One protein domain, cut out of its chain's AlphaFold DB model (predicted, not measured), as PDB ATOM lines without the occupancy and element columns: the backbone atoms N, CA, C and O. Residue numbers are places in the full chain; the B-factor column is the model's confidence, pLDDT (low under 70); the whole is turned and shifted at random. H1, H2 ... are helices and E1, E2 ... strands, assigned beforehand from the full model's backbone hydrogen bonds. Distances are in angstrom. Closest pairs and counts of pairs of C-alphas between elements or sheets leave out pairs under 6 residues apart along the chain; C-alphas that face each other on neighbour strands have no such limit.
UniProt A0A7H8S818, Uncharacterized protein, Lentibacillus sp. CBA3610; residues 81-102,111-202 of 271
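AT A GLANCE: This is residues 81 to 102 and 111 to 202 of the 271 residues of an uncharacterized protein of Lentibacillus sp. CBA3610 (UniProt A0A7H8S818). A strongly twisted sheet of five strands curls round one long helix, H2, which packs in the hollow of one face; a thin arm, residues 111 to 118 with the short helix H1, sticks out far from this body. From strand E1, at one edge of the sheet, residues 87 to 102 loop past the end of H2 toward E5 at the other edge, and the short helix H3 follows E5. The printed part has 114 residues with three named helices and five named strands, in the order E1 H1 H2 E2 E3 E4 E5 H3; the sheet's order is E1 E2 E3 E4 E5, antiparallel throughout, and the class is mixed, helices and strands. The whole is compact, with a radius of gyration of the C-alphas of 15.2 A, and spans 50 by 34 by 29 A, the arm adding to the longest span.

HOW THE PARTS SIT: In the sheet, E1, residues 81 to 86, is an edge strand beside E2, residues 152 to 160, at 158 degrees, with N 81 and O 157 2.8 A apart. E2 bends by 52 degrees at residue 155. E2 forms a hairpin with E3, residues 163 to 170, where N 165 and O 158 are 2.7 A apart. E3 forms a hairpin with E4, residues 181 to 187, where N 166 and O 184 are 2.8 A apart. E4 forms a hairpin with the other edge strand, E5, residues 192 to 198, where N 183 and O 197 are 2.8 A apart; these N and O pairs are within hydrogen-bond range. E2 E3 E4 E5 make a meander, each strand the antiparallel neighbour of the one before. H2, residues 127 to 144, is on one face of the sheet, an arrangement of two layers, helix over sheet. Its closest C-alphas to E5 are those of Glu 136 and Thr 192, 6.4 A apart; to E4, those of Cys 133 and Ile 186, 7.4 A. H3, residues 199 to 202, only grazes the sheet, with residues 199 to 201. H1, residues 111 to 114, is not on the sheet and is apart from H2. Every O i to N i+4 pair of H2 is within hydrogen-bond range; H1 and H3 are too short for such a pair.

IN THESE COORDINATES: E1 begins at C-alpha 81, (71.839, 98.726, 101.716). H2 is 25.5 A long, E2 22.9 A, E3 22.6 A and E4 19.2 A. H3 ends at C-alpha 202, (86.992, 80.978, 91.036).

THE WHOLE: Without residues 111 to 118, the body spans 37 by 34 by 27 A. Residues 103 to 110 are not printed, and C-alphas 102 and 111 are 23.2 A apart across this cut. The link H1 to H2 is long, with 12 residues. pLDDT is under 70 at residues 111 to 114, 116 to 123, 173 to 179 and 202.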
ATOM      1  N   VAL A  81      71.343  97.377 101.453       81.25
ATOM      2  CA  VAL A  81      71.839  98.726 101.716       81.25
ATOM      3  C   VAL A  81      72.954  99.034 100.728       81.25
ATOM      4  O   VAL A  81      74.062  98.502 100.837       81.25
ATOM      5  N   ALA A  82      72.665  99.915  99.769       82.31
ATOM      6  CA  ALA A  82      73.650 100.405  98.816       82.31
ATOM      7  C   ALA A  82      74.710 101.260  99.525       82.31
ATOM      8  O   ALA A  82      74.389 102.193 100.264       82.31
ATOM      9  N   LEU A  83      75.982 100.966  99.267       85.50
ATOM     10  CA  LEU A  83      77.118 101.702  99.812       85.50
ATOM     11  C   LEU A  83      78.080 102.078  98.685       85.50
ATOM     12  O   LEU A  83      78.200 101.387  97.680       85.50
ATOM     13  N   ASP A  84      78.806 103.177  98.865       88.75
ATOM     14  CA  ASP A  84      79.924 103.533  97.992       88.75
ATOM     15  C   ASP A  84      81.125 103.938  98.848       88.75
ATOM     16  O   ASP A  84      81.395 105.118  99.081       88.75
ATOM     17  N   LYS A  85      81.816 102.929  99.395       91.50
ATOM     18  CA  LYS A  85      82.955 103.139 100.299       91.50
ATOM     19  C   LYS A  85      84.207 102.455  99.774       91.50
ATOM     20  O   LYS A  85      84.312 101.231  99.776       91.50
ATOM     21  N   VAL A  86      85.192 103.251  99.361       93.75
ATOM     22  CA  VAL A  86      86.533 102.748  99.026       93.75
ATOM     23  C   VAL A  86      87.235 102.306 100.307       93.75
ATOM     24  O   VAL A  86      87.419 103.098 101.231       93.75
ATOM     25  N   LEU A  87      87.652 101.043 100.352       94.56
ATOM     26  CA  LEU A  87      88.283 100.441 101.519       94.56
ATOM     27  C   LEU A  87      89.761 100.837 101.559       94.56
ATOM     28  O   LEU A  87      90.516 100.512 100.645       94.56
ATOM     29  N   ARG A  88      90.177 101.557 102.606       94.44
ATOM     30  CA  ARG A  88      91.556 102.031 102.797       94.44
ATOM     31  C   ARG A  88      92.047 101.697 104.196       94.44
ATOM     32  O   ARG A  88      91.310 101.829 105.167       94.44
ATOM     33  N   TRP A  89      93.306 101.296 104.281       94.94
ATOM     34  CA  TRP A  89      94.018 101.032 105.526       94.94
ATOM     35  C   TRP A  89      95.505 101.356 105.377       94.94
ATOM     36  O   TRP A  89      96.060 101.247 104.282       94.94
ATOM     37  N   ASP A  90      96.141 101.724 106.489       90.25
ATOM     38  CA  ASP A  90      97.552 102.130 106.512       90.25
ATOM     39  C   ASP A  90      98.515 100.943 106.612       90.25
ATOM     40  O   ASP A  90      99.623 100.987 106.085       90.25
ATOM     41  N   SER A  91      98.106  99.873 107.299       89.81
ATOM     42  CA  SER A  91      98.948  98.700 107.533       89.81
ATOM     43  C   SER A  91      98.154  97.397 107.453       89.81
ATOM     44  O   SER A  91      96.978  97.378 107.839       89.81
ATOM     45  N   PRO A  92      98.766  96.299 106.981       92.12
ATOM     46  CA  PRO A  92      98.150  94.978 107.033       92.12
ATOM     47  C   PRO A  92      97.974  94.504 108.483       92.12
ATOM     48  O   PRO A  92      98.486  95.117 109.423       92.12
ATOM     49  N   LEU A  93      97.208  93.431 108.666       92.00
ATOM     50  CA  LEU A  93      97.092  92.749 109.953       92.00
ATOM     51  C   LEU A  93      97.720  91.366 109.856       92.00
ATOM     52  O   LEU A  93      97.422  90.611 108.935       92.00
ATOM     53  N   ASP A  94      98.542  91.034 110.846       82.44
ATOM     54  CA  ASP A  94      99.102  89.696 110.984       82.44
ATOM     55  C   ASP A  94      98.021  88.710 111.447       82.44
ATOM     56  O   ASP A  94      97.203  89.015 112.321       82.44
ATOM     57  N   GLY A  95      98.030  87.508 110.876       81.94
ATOM     58  CA  GLY A  95      97.098  86.436 111.216       81.94
ATOM     59  C   GLY A  95      96.591  85.685 109.990       81.94
ATOM     60  O   GLY A  95      96.956  85.982 108.857       81.94
ATOM     61  N   GLY A  96      95.747  84.686 110.236       84.25
ATOM     62  CA  GLY A  96      95.015  83.966 109.199       84.25
ATOM     63  C   GLY A  96      93.517  84.215 109.327       84.25
ATOM     64  O   GLY A  96      93.013  84.476 110.421       84.25
ATOM     65  N   PHE A  97      92.804  84.120 108.209       91.06
ATOM     66  CA  PHE A  97      91.350  84.041 108.213       91.06
ATOM     67  C   PHE A  97      90.929  82.573 108.141       91.06
ATOM     68  O   PHE A  97      91.214  81.892 107.155       91.06
ATOM     69  N   GLU A  98      90.268  82.086 109.186       89.56
ATOM     70  CA  GLU A  98      89.727  80.731 109.229       89.56
ATOM     71  C   GLU A  98      88.290  80.740 108.705       89.56
ATOM     72  O   GLU A  98      87.416  81.399 109.269       89.56
ATOM     73  N   ARG A  99      88.053  80.011 107.610       89.44
ATOM     74  CA  ARG A  99      86.705  79.818 107.073       89.44
ATOM     75  C   ARG A  99      85.954  78.823 107.946       89.44
ATOM     76  O   ARG A  99      86.447  77.723 108.183       89.44
ATOM     77  N   LYS A 100      84.753  79.198 108.364       88.69
ATOM     78  CA  LYS A 100      83.816  78.328 109.070       88.69
ATOM     79  C   LYS A 100      82.805  77.745 108.091       88.69
ATOM     80  O   LYS A 100      82.485  78.355 107.068       88.69
ATOM     81  N   GLU A 101      82.310  76.561 108.426       82.56
ATOM     82  CA  GLU A 101      81.139  75.989 107.771       82.56
ATOM     83  C   GLU A 101      79.941  76.921 107.993       82.56
ATOM     84  O   GLU A 101      79.780  77.493 109.074       82.56
ATOM     85  N   ILE A 102      79.167  77.138 106.934       81.06
ATOM     86  CA  ILE A 102      77.976  77.987 106.947       81.06
ATOM     87  C   ILE A 102      76.766  77.098 106.717       81.06
ATOM     88  O   ILE A 102      76.826  76.178 105.900       81.06
ATOM     89  N   ASP A 111      57.933  75.203 116.857       69.94
ATOM     90  CA  ASP A 111      57.582  76.235 117.838       69.94
ATOM     91  C   ASP A 111      57.648  77.650 117.242       69.94
ATOM     92  O   ASP A 111      56.793  78.481 117.539       69.94
ATOM     93  N   THR A 112      58.622  77.919 116.362       60.09
ATOM     94  CA  THR A 112      58.764  79.207 115.660       60.09
ATOM     95  C   THR A 112      57.605  79.437 114.691       60.09
ATOM     96  O   THR A 112      57.026  80.523 114.674       60.09
ATOM     97  N   VAL A 113      57.209  78.391 113.954       59.06
ATOM     98  CA  VAL A 113      56.053  78.421 113.042       59.06
ATOM     99  C   VAL A 113      54.758  78.676 113.815       59.06
ATOM    100  O   VAL A 113      53.963  79.535 113.440       59.06
ATOM    101  N   LEU A 114      54.550  77.975 114.933       66.00
ATOM    102  CA  LEU A 114      53.353  78.136 115.765       66.00
ATOM    103  C   LEU A 114      53.286  79.505 116.459       66.00
ATOM    104  O   LEU A 114      52.190  79.999 116.722       66.00
ATOM    105  N   ALA A 115      54.435  80.119 116.751       70.50
ATOM    106  CA  ALA A 115      54.521  81.447 117.354       70.50
ATOM    107  C   ALA A 115      54.327  82.595 116.348       70.50
ATOM    108  O   ALA A 115      54.204  83.743 116.777       70.50
ATOM    109  N   ASN A 116      54.300  82.302 115.041       61.12
ATOM    110  CA  ASN A 116      54.230  83.291 113.962       61.12
ATOM    111  C   ASN A 116      55.294  84.399 114.122       61.12
ATOM    112  O   ASN A 116      55.030  85.585 113.914       61.12
ATOM    113  N   ALA A 117      56.478  84.011 114.607       61.41
ATOM    114  CA  ALA A 117      57.550  84.947 114.897       61.41
ATOM    115  C   ALA A 117      58.147  85.469 113.579       61.41
ATOM    116  O   ALA A 117      58.424  84.662 112.689       61.41
ATOM    117  N   PRO A 118      58.363  86.791 113.436       56.91
ATOM    118  CA  PRO A 118      58.956  87.350 112.228       56.91
ATOM    119  C   PRO A 118      60.359  86.783 112.007       56.91
ATOM    120  O   PRO A 118      61.139  86.651 112.958       56.91
ATOM    121  N   HIS A 119      60.679  86.459 110.751       64.25
ATOM    122  CA  HIS A 119      61.998  85.951 110.398       64.25
ATOM    123  C   HIS A 119      63.065  86.987 110.790       64.25
ATOM    124  O   HIS A 119      62.851  88.179 110.552       64.25
ATOM    125  N   PRO A 120      64.215  86.594 111.373       64.00
ATOM    126  CA  PRO A 120      65.263  87.540 111.757       64.00
ATOM    127  C   PRO A 120      65.694  88.479 110.623       64.00
ATOM    128  O   PRO A 120      66.081  89.612 110.895       64.00
ATOM    129  N   ASP A 121      65.573  88.047 109.370       65.00
ATOM    130  CA  ASP A 121      65.964  88.848 108.207       65.00
ATOM    131  C   ASP A 121      64.941  89.910 107.788       65.00
ATOM    132  O   ASP A 121      65.280  90.826 107.046       65.00
ATOM    133  N   THR A 122      63.731  89.879 108.356       62.72
ATOM    134  CA  THR A 122      62.729  90.948 108.172       62.72
ATOM    135  C   THR A 122      63.106  92.247 108.886       62.72
ATOM    136  O   THR A 122      62.520  93.297 108.625       62.72
ATOM    137  N   PHE A 123      64.087  92.205 109.796       68.44
ATOM    138  CA  PHE A 123      64.568  93.387 110.503       68.44
ATOM    139  C   PHE A 123      65.762  94.003 109.768       68.44
ATOM    140  O   PHE A 123      66.815  93.354 109.716       68.44
ATOM    141  N   PRO A 124      65.656  95.259 109.285       74.31
ATOM    142  CA  PRO A 124      66.747  95.922 108.583       74.31
ATOM    143  C   PRO A 124      67.982  96.067 109.477       74.31
ATOM    144  O   PRO A 124      67.897  96.027 110.708       74.31
ATOM    145  N   LEU A 125      69.141  96.242 108.844       80.19
ATOM    146  CA  LEU A 125      70.392  96.488 109.554       80.19
ATOM    147  C   LEU A 125      70.349  97.852 110.240       80.19
ATOM    148  O   LEU A 125      70.062  98.872 109.614       80.19
ATOM    149  N   SER A 126      70.662  97.870 111.531       84.25
ATOM    150  CA  SER A 126      70.858  99.107 112.284       84.25
ATOM    151  C   SER A 126      72.185  99.783 111.921       84.25
ATOM    152  O   SER A 126      73.141  99.132 111.491       84.25
ATOM    153  N   ASP A 127      72.280 101.093 112.158       84.06
ATOM    154  CA  ASP A 127      73.512 101.861 111.928       84.06
ATOM    155  C   ASP A 127      74.716 101.299 112.707       84.06
ATOM    156  O   ASP A 127      75.838 101.266 112.195       84.06
ATOM    157  N   ASP A 128      74.480 100.793 113.921       87.12
ATOM    158  CA  ASP A 128      75.513 100.187 114.767       87.12
ATOM    159  C   ASP A 128      75.995  98.833 114.222       87.12
ATOM    160  O   ASP A 128      77.201  98.546 114.242       87.12
ATOM    161  N   GLU A 129      75.077  98.007 113.702       88.25
ATOM    162  CA  GLU A 129      75.417  96.766 112.995       88.25
ATOM    163  C   GLU A 129      76.253  97.087 111.753       88.25
ATOM    164  O   GLU A 129      77.344  96.539 111.602       88.25
ATOM    165  N   MET A 130      75.817  98.045 110.927       89.50
ATOM    166  CA  MET A 130      76.541  98.457 109.718       89.50
ATOM    167  C   MET A 130      77.950  98.968 110.035       89.50
ATOM    168  O   MET A 130      78.926  98.514 109.436       89.50
ATOM    169  N   ALA A 131      78.093  99.850 111.029       91.06
ATOM    170  CA  ALA A 131      79.397 100.364 111.442       91.06
ATOM    171  C   ALA A 131      80.325  99.253 111.957       91.06
ATOM    172  O   ALA A 131      81.548  99.330 111.806       91.06
ATOM    173  N   THR A 132      79.766  98.219 112.589       93.50
ATOM    174  CA  THR A 132      80.529  97.066 113.079       93.50
ATOM    175  C   THR A 132      80.931  96.136 111.942       93.50
ATOM    176  O   THR A 132      82.104  95.762 111.865       93.50
ATOM    177  N   CYS A 133      80.018  95.855 111.012       93.56
ATOM    178  CA  CYS A 133      80.308  95.122 109.786       93.56
ATOM    179  C   CYS A 133      81.412  95.802 108.980       93.56
ATOM    180  O   CYS A 133      82.341  95.131 108.552       93.56
ATOM    181  N   GLU A 134      81.388  97.128 108.830       94.00
ATOM    182  CA  GLU A 134      82.445  97.866 108.129       94.00
ATOM    183  C   GLU A 134      83.828  97.669 108.760       94.00
ATOM    184  O   GLU A 134      84.816  97.472 108.048       94.00
ATOM    185  N   ARG A 135      83.915  97.671 110.097       94.56
ATOM    186  CA  ARG A 135      85.177  97.392 110.801       94.56
ATOM    187  C   ARG A 135      85.641  95.959 110.573       94.56
ATOM    188  O   ARG A 135      86.835  95.743 110.367       94.56
ATOM    189  N   GLU A 136      84.721  95.000 110.589       96.25
ATOM    190  CA  GLU A 136      85.046  93.595 110.348       96.25
ATOM    191  C   GLU A 136      85.448  93.335 108.889       96.25
ATOM    192  O   GLU A 136      86.421  92.626 108.641       96.25
ATOM    193  N   ILE A 137      84.796  93.986 107.922       96.31
ATOM    194  CA  ILE A 137      85.176  93.971 106.502       96.31
ATOM    195  C   ILE A 137      86.593  94.523 106.335       96.31
ATOM    196  O   ILE A 137      87.429  93.894 105.688       96.31
ATOM    197  N   LEU A 138      86.903  95.670 106.949       95.75
ATOM    198  CA  LEU A 138      88.255  96.232 106.911       95.75
ATOM    199  C   LEU A 138      89.278  95.296 107.558       95.75
ATOM    200  O   LEU A 138      90.362  95.110 107.008       95.75
ATOM    201  N   ARG A 139      88.949  94.681 108.700       95.50
ATOM    202  CA  ARG A 139      89.812  93.682 109.341       95.50
ATOM    203  C   ARG A 139      90.072  92.501 108.404       95.50
ATOM    204  O   ARG A 139      91.230  92.142 108.214       95.50
ATOM    205  N   PHE A 140      89.028  91.933 107.803       96.19
ATOM    206  CA  PHE A 140      89.132  90.843 106.836       96.19
ATOM    207  C   PHE A 140      90.042  91.217 105.659       96.19
ATOM    208  O   PHE A 140      90.989  90.490 105.361       96.19
ATOM    209  N   MET A 141      89.812  92.377 105.035       96.19
ATOM    210  CA  MET A 141      90.602  92.833 103.888       96.19
ATOM    211  C   MET A 141      92.081  93.017 104.244       96.19
ATOM    212  O   MET A 141      92.947  92.611 103.476       96.19
ATOM    213  N   ARG A 142      92.382  93.543 105.437       95.50
ATOM    214  CA  ARG A 142      93.760  93.711 105.928       95.50
ATOM    215  C   ARG A 142      94.499  92.394 106.171       95.50
ATOM    216  O   ARG A 142      95.727  92.409 106.147       95.50
ATOM    217  N   ILE A 143      93.775  91.305 106.435       94.25
ATOM    218  CA  ILE A 143      94.336  89.964 106.667       94.25
ATOM    219  C   ILE A 143      94.467  89.200 105.343       94.25
ATOM    220  O   ILE A 143      95.518  88.639 105.050       94.25
ATOM    221  N   VAL A 144      93.402  89.157 104.536       93.38
ATOM    222  CA  VAL A 144      93.318  88.277 103.355       93.38
ATOM    223  C   VAL A 144      93.843  88.944 102.080       93.38
ATOM    224  O   VAL A 144      94.370  88.256 101.205       93.38
ATOM    225  N   TYR A 145      93.741  90.271 101.983       93.00
ATOM    226  CA  TYR A 145      94.148  91.066 100.818       93.00
ATOM    227  C   TYR A 145      95.002  92.282 101.228       93.00
ATOM    228  O   TYR A 145      94.674  93.407 100.855       93.00
ATOM    229  N   PRO A 146      96.106  92.099 101.979       92.50
ATOM    230  CA  PRO A 146      96.860  93.189 102.615       92.50
ATOM    231  C   PRO A 146      97.329  94.295 101.649       92.50
ATOM    232  O   PRO A 146      97.364  95.468 102.026       92.50
ATOM    233  N   GLU A 147      97.611  93.931 100.394       91.81
ATOM    234  CA  GLU A 147      98.134  94.805  99.330       91.81
ATOM    235  C   GLU A 147      97.046  95.504  98.485       91.81
ATOM    236  O   GLU A 147      97.340  96.178  97.487       91.81
ATOM    237  N   GLU A 148      95.770  95.322  98.834       91.50
ATOM    238  CA  GLU A 148      94.630  95.863  98.080       91.50
ATOM    239  C   GLU A 148      94.045  97.160  98.663       91.50
ATOM    240  O   GLU A 148      92.960  97.592  98.261       91.50
ATOM    241  N   SER A 149      94.771  97.826  99.570       93.69
ATOM    242  CA  SER A 149      94.340  99.098 100.164       93.69
ATOM    243  C   SER A 149      94.031 100.129  99.076       93.69
ATOM    244  O   SER A 149      94.858 100.415  98.211       93.69
ATOM    245  N   GLY A 150      92.814 100.672  99.089       91.88
ATOM    246  CA  GLY A 150      92.326 101.661  98.127       91.88
ATOM    247  C   GLY A 150      91.916 101.113  96.757       91.88
ATOM    248  O   GLY A 150      91.363 101.878  95.968       91.88
ATOM    249  N   LYS A 151      92.142  99.824  96.470       91.56
ATOM    250  CA  LYS A 151      91.808  99.191  95.177       91.56
ATOM    251  C   LYS A 151      90.409  98.580  95.151       91.56
ATOM    252  O   LYS A 151      89.888  98.279  94.078       91.56
ATOM    253  N   ARG A 152      89.799  98.393  96.322       91.69
ATOM    254  CA  ARG A 152      88.487  97.760  96.495       91.69
ATOM    255  C   ARG A 152      87.472  98.730  97.094       91.69
ATOM    256  O   ARG A 152      87.824  99.658  97.825       91.69
ATOM    257  N   ARG A 153      86.202  98.497  96.788       93.00
ATOM    258  CA  ARG A 153      85.049  99.276  97.232       93.00
ATOM    259  C   ARG A 153      83.978  98.336  97.764       93.00
ATOM    260  O   ARG A 153      83.645  97.363  97.096       93.00
ATOM    261  N   LEU A 154      83.437  98.653  98.933       93.50
ATOM    262  CA  LEU A 154      82.207  98.059  99.445       93.50
ATOM    263  C   LEU A 154      81.023  98.704  98.718       93.50
ATOM    264  O   LEU A 154      80.835  99.919  98.833       93.50
ATOM    265  N   THR A 155      80.281  97.904  97.951       89.06
ATOM    266  CA  THR A 155      79.150  98.359  97.122       89.06
ATOM    267  C   THR A 155      77.797  98.146  97.785       89.06
ATOM    268  O   THR A 155      76.821  98.805  97.433       89.06
ATOM    269  N   GLY A 156      77.724  97.252  98.766       89.12
ATOM    270  CA  GLY A 156      76.512  97.086  99.547       89.12
ATOM    271  C   GLY A 156      76.592  95.986 100.587       89.12
ATOM    272  O   GLY A 156      77.525  95.176 100.603       89.12
ATOM    273  N   LEU A 157      75.591  95.998 101.457       89.50
ATOM    274  CA  LEU A 157      75.311  94.964 102.443       89.50
ATOM    275  C   LEU A 157      73.927  94.388 102.162       89.50
ATOM    276  O   LEU A 157      73.011  95.127 101.819       89.50
ATOM    277  N   HIS A 158      73.780  93.084 102.330       86.25
ATOM    278  CA  HIS A 158      72.512  92.386 102.181       86.25
ATOM    279  C   HIS A 158      72.354  91.403 103.330       86.25
ATOM    280  O   HIS A 158      73.304  90.693 103.658       86.25
ATOM    281  N   LEU A 159      71.183  91.376 103.952       83.12
ATOM    282  CA  LEU A 159      70.882  90.440 105.023       83.12
ATOM    283  C   LEU A 159      70.033  89.302 104.465       83.12
ATOM    284  O   LEU A 159      68.963  89.566 103.920       83.12
ATOM    285  N   LYS A 160      70.523  88.070 104.611       76.56
ATOM    286  CA  LYS A 160      69.831  86.856 104.184       76.56
ATOM    287  C   LYS A 160      70.323  85.630 104.950       76.56
ATOM    288  O   LYS A 160      71.518  85.498 105.219       76.56
ATOM    289  N   ASP A 161      69.398  84.743 105.282       74.94
ATOM    290  CA  ASP A 161      69.581  83.506 106.039       74.94
ATOM    291  C   ASP A 161      70.355  83.714 107.359       74.94
ATOM    292  O   ASP A 161      71.204  82.917 107.750       74.94
ATOM    293  N   GLY A 162      70.120  84.838 108.051       78.62
ATOM    294  CA  GLY A 162      70.841  85.205 109.279       78.62
ATOM    295  C   GLY A 162      72.294  85.663 109.075       78.62
ATOM    296  O   GLY A 162      73.014  85.909 110.057       78.62
ATOM    297  N   TYR A 163      72.726  85.830 107.823       86.38
ATOM    298  CA  TYR A 163      74.039  86.337 107.446       86.38
ATOM    299  C   TYR A 163      73.951  87.699 106.767       86.38
ATOM    300  O   TYR A 163      73.095  87.976 105.936       86.38
ATOM    301  N   ILE A 164      74.925  88.544 107.077       90.44
ATOM    302  CA  ILE A 164      75.172  89.795 106.377       90.44
ATOM    303  C   ILE A 164      76.206  89.508 105.292       90.44
ATOM    304  O   ILE A 164      77.377  89.237 105.570       90.44
ATOM    305  N   LYS A 165      75.767  89.566 104.042       90.94
ATOM    306  CA  LYS A 165      76.602  89.473 102.854       90.94
ATOM    307  C   LYS A 165      77.099  90.863 102.475       90.94
ATOM    308  O   LYS A 165      76.308  91.750 102.176       90.94
ATOM    309  N   ALA A 166      78.414  91.041 102.454       92.31
ATOM    310  CA  ALA A 166      79.058  92.258 101.979       92.31
ATOM    311  C   ALA A 166      79.612  92.063 100.564       92.31
ATOM    312  O   ALA A 166      80.383  91.130 100.319       92.31
ATOM    313  N   GLU A 167      79.240  92.961  99.651       91.50
ATOM    314  CA  GLU A 167      79.721  92.960  98.270       91.50
ATOM    315  C   GLU A 167      80.919  93.896  98.103       91.50
ATOM    316  O   GLU A 167      80.826  95.105  98.327       91.50
ATOM    317  N   ILE A 168      82.060  93.340  97.695       92.25
ATOM    318  CA  ILE A 168      83.316  94.077  97.560       92.25
ATOM    319  C   ILE A 168      83.832  93.936  96.125       92.25
ATOM    320  O   ILE A 168      84.222  92.850  95.694       92.25
ATOM    321  N   LYS A 169      83.876  95.048  95.388       89.69
ATOM    322  CA  LYS A 169      84.313  95.113  93.980       89.69
ATOM    323  C   LYS A 169      85.632  95.863  93.840       89.69
ATOM    324  O   LYS A 169      86.023  96.599  94.750       89.69
ATOM    325  N   ARG A 170      86.345  95.706  92.720       87.19
ATOM    326  CA  ARG A 170      87.471  96.606  92.415       87.19
ATOM    327  C   ARG A 170      86.947  97.976  92.009       87.19
ATOM    328  O   ARG A 170      85.874  98.104  91.432       87.19
ATOM    329  N   VAL A 171      87.729  99.009  92.297       84.25
ATOM    330  CA  VAL A 171      87.407 100.387  91.893       84.25
ATOM    331  C   VAL A 171      87.470 100.551  90.368       84.25
ATOM    332  O   VAL A 171      86.721 101.344  89.808       84.25
ATOM    333  N   GLU A 172      88.346  99.797  89.702       71.69
ATOM    334  CA  GLU A 172      88.609  99.887  88.258       71.69
ATOM    335  C   GLU A 172      87.602  99.089  87.406       71.69
ATOM    336  O   GLU A 172      87.400  99.416  86.237       71.69
ATOM    337  N   ASP A 173      86.898  98.118  88.000       63.28
ATOM    338  CA  ASP A 173      86.011  97.178  87.291       63.28
ATOM    339  C   ASP A 173      84.613  97.745  86.988       63.28
ATOM    340  O   ASP A 173      83.729  97.015  86.554       63.28
ATOM    341  N   ALA A 174      84.392  99.058  87.123       48.91
ATOM    342  CA  ALA A 174      83.103  99.700  86.819       48.91
ATOM    343  C   ALA A 174      82.637  99.539  85.348       48.91
ATOM    344  O   ALA A 174      81.552  99.998  84.998       48.91
ATOM    345  N   LYS A 175      83.464  98.936  84.480       40.50
ATOM    346  CA  LYS A 175      83.200  98.674  83.054       40.50
ATOM    347  C   LYS A 175      83.433  97.218  82.623       40.50
ATOM    348  O   LYS A 175      83.360  96.944  81.429       40.50
ATOM    349  N   SER A 176      83.764  96.313  83.544       46.06
ATOM    350  CA  SER A 176      83.912  94.889  83.219       46.06
ATOM    351  C   SER A 176      82.533  94.288  82.934       46.06
ATOM    352  O   SER A 176      81.602  94.506  83.705       46.06
ATOM    353  N   THR A 177      82.393  93.535  81.840       46.12
ATOM    354  CA  THR A 177      81.184  92.747  81.522       46.12
ATOM    355  C   THR A 177      80.965  91.599  82.509       46.12
ATOM    356  O   THR A 177      79.858  91.085  82.631       46.12
ATOM    357  N   LEU A 178      82.009  91.217  83.249       53.25
ATOM    358  CA  LEU A 178      81.949  90.236  84.324       53.25
ATOM    359  C   LEU A 178      81.830  90.974  85.669       53.25
ATOM    360  O   LEU A 178      82.734  91.735  86.028       53.25
ATOM    361  N   ASP A 179      80.741  90.737  86.415       63.94
ATOM    362  CA  ASP A 179      80.475  91.304  87.754       63.94
ATOM    363  C   ASP A 179      81.360  90.666  88.843       63.94
ATOM    364  O   ASP A 179      80.867  90.106  89.823       63.94
ATOM    365  N   ILE A 180      82.683  90.697  88.656       73.44
ATOM    366  CA  ILE A 180      83.637  90.028  89.543       73.44
ATOM    367  C   ILE A 180      83.662  90.731  90.902       73.44
ATOM    368  O   ILE A 180      84.084  91.883  91.044       73.44
ATOM    369  N   LYS A 181      83.244  90.004  91.937       86.44
ATOM    370  CA  LYS A 181      83.175  90.502  93.310       86.44
ATOM    371  C   LYS A 181      83.637  89.485  94.341       86.44
ATOM    372  O   LYS A 181      83.600  88.269  94.142       86.44
ATOM    373  N   ILE A 182      84.056  90.013  95.483       90.56
ATOM    374  CA  ILE A 182      84.217  89.246  96.712       90.56
ATOM    375  C   ILE A 182      82.909  89.378  97.491       90.56
ATOM    376  O   ILE A 182      82.474  90.488  97.795       90.56
ATOM    377  N   ASN A 183      82.300  88.243  97.820       90.75
ATOM    378  CA  ASN A 183      81.161  88.168  98.726       90.75
ATOM    379  C   ASN A 183      81.662  87.682 100.086       90.75
ATOM    380  O   ASN A 183      82.013  86.509 100.227       90.75
ATOM    381  N   LEU A 184      81.726  88.575 101.071       93.44
ATOM    382  CA  LEU A 184      82.082  88.235 102.449       93.44
ATOM    383  C   LEU A 184      80.807  87.938 103.241       93.44
ATOM    384  O   LEU A 184      79.881  88.742 103.222       93.44
ATOM    385  N   LEU A 185      80.767  86.809 103.944       92.25
ATOM    386  CA  LEU A 185      79.667  86.431 104.827       92.25
ATOM    387  C   LEU A 185      80.032  86.721 106.279       92.25
ATOM    388  O   LEU A 185      81.048  86.237 106.794       92.25
ATOM    389  N   ILE A 186      79.179  87.499 106.934       92.81
ATOM    390  CA  ILE A 186      79.289  87.909 108.330       92.81
ATOM    391  C   ILE A 186      78.085  87.344 109.077       92.81
ATOM    392  O   ILE A 186      76.946  87.560 108.682       92.81
ATOM    393  N   GLU A 187      78.310  86.620 110.165       91.69
ATOM    394  CA  GLU A 187      77.211  86.116 110.992       91.69
ATOM    395  C   GLU A 187      76.559  87.278 111.752       91.69
ATOM    396  O   GLU A 187      77.240  87.959 112.522       91.69
ATOM    397  N   ARG A 188      75.244  87.507 111.594       88.38
ATOM    398  CA  ARG A 188      74.570  88.671 112.206       88.38
ATOM    399  C   ARG A 188      74.687  88.691 113.733       88.38
ATOM    400  O   ARG A 188      74.888  89.745 114.324       88.38
ATOM    401  N   LYS A 189      74.600  87.525 114.384       87.12
ATOM    402  CA  LYS A 189      74.612  87.410 115.857       87.12
ATOM    403  C   LYS A 189      75.925  87.877 116.485       87.12
ATOM    404  O   LYS A 189      75.914  88.427 117.582       87.12
ATOM    405  N   THR A 190      77.048  87.612 115.822       91.06
ATOM    406  CA  THR A 190      78.387  87.925 116.343       91.06
ATOM    407  C   THR A 190      79.035  89.105 115.630       91.06
ATOM    408  O   THR A 190      79.999  89.668 116.147       91.06
ATOM    409  N   LEU A 191      78.509  89.482 114.462       92.38
ATOM    410  CA  LEU A 191      79.071  90.466 113.538       92.38
ATOM    411  C   LEU A 191      80.523  90.142 113.160       92.38
ATOM    412  O   LEU A 191      81.339  91.036 112.936       92.38
ATOM    413  N   THR A 192      80.844  88.845 113.090       93.50
ATOM    414  CA  THR A 192      82.164  88.345 112.693       93.50
ATOM    415  C   THR A 192      82.125  87.734 111.302       93.50
ATOM    416  O   THR A 192      81.158  87.065 110.933       93.50
ATOM    417  N   ALA A 193      83.179  87.960 110.519       94.25
ATOM    418  CA  ALA A 193      83.324  87.336 109.218       94.25
ATOM    419  C   ALA A 193      83.602  85.842 109.406       94.25
ATOM    420  O   ALA A 193      84.532  85.452 110.117       94.25
ATOM    421  N   VAL A 194      82.792  85.009 108.759       94.06
ATOM    422  CA  VAL A 194      82.837  83.550 108.915       94.06
ATOM    423  C   VAL A 194      83.246  82.838 107.635       94.06
ATOM    424  O   VAL A 194      83.895  81.799 107.697       94.06
ATOM    425  N   ASN A 195      82.918  83.390 106.466       91.94
ATOM    426  CA  ASN A 195      83.261  82.778 105.188       91.94
ATOM    427  C   ASN A 195      83.312  83.825 104.070       91.94
ATOM    428  O   ASN A 195      82.829  84.939 104.246       91.94
ATOM    429  N   TYR A 196      83.905  83.496 102.923       91.94
ATOM    430  CA  TYR A 196      83.910  84.383 101.763       91.94
ATOM    431  C   TYR A 196      84.052  83.626 100.445       91.94
ATOM    432  O   TYR A 196      84.775  82.629 100.348       91.94
ATOM    433  N   PHE A 197      83.447  84.188  99.404       86.06
ATOM    434  CA  PHE A 197      83.572  83.740  98.025       86.06
ATOM    435  C   PHE A 197      84.281  84.817  97.221       86.06
ATOM    436  O   PHE A 197      83.799  85.940  97.115       86.06
ATOM    437  N   ASP A 198      85.438  84.468  96.674       86.44
ATOM    438  CA  ASP A 198      86.214  85.345  95.811       86.44
ATOM    439  C   ASP A 198      86.074  84.854  94.374       86.44
ATOM    440  O   ASP A 198      86.628  83.810  94.010       86.44
ATOM    441  N   GLN A 199      85.309  85.590  93.573       78.62
ATOM    442  CA  GLN A 199      85.083  85.223  92.184       78.62
ATOM    443  C   GLN A 199      86.365  85.332  91.350       78.62
ATOM    444  O   GLN A 199      86.548  84.501  90.468       78.62
ATOM    445  N   ASP A 200      87.313  86.227  91.677       75.50
ATOM    446  CA  ASP A 200      88.623  86.268  91.000       75.50
ATOM    447  C   ASP A 200      89.350  84.919  91.140       75.50
ATOM    448  O   ASP A 200      89.996  84.439  90.208       75.50
ATOM    449  N   LYS A 201      89.250  84.287  92.317       73.25
ATOM    450  CA  LYS A 201      89.863  82.974  92.585       73.25
ATOM    451  C   LYS A 201      89.105  81.832  91.924       73.25
ATOM    452  O   LYS A 201      89.746  80.874  91.501       73.25
ATOM    453  N   LEU A 202      87.781  81.933  91.813       69.88
ATOM    454  CA  LEU A 202      86.992  80.978  91.036       69.88
ATOM    455  C   LEU A 202      87.405  81.033  89.558       69.88
ATOM    456  O   LEU A 202      87.723  80.005  88.970       69.88
TER     457      LEU A 202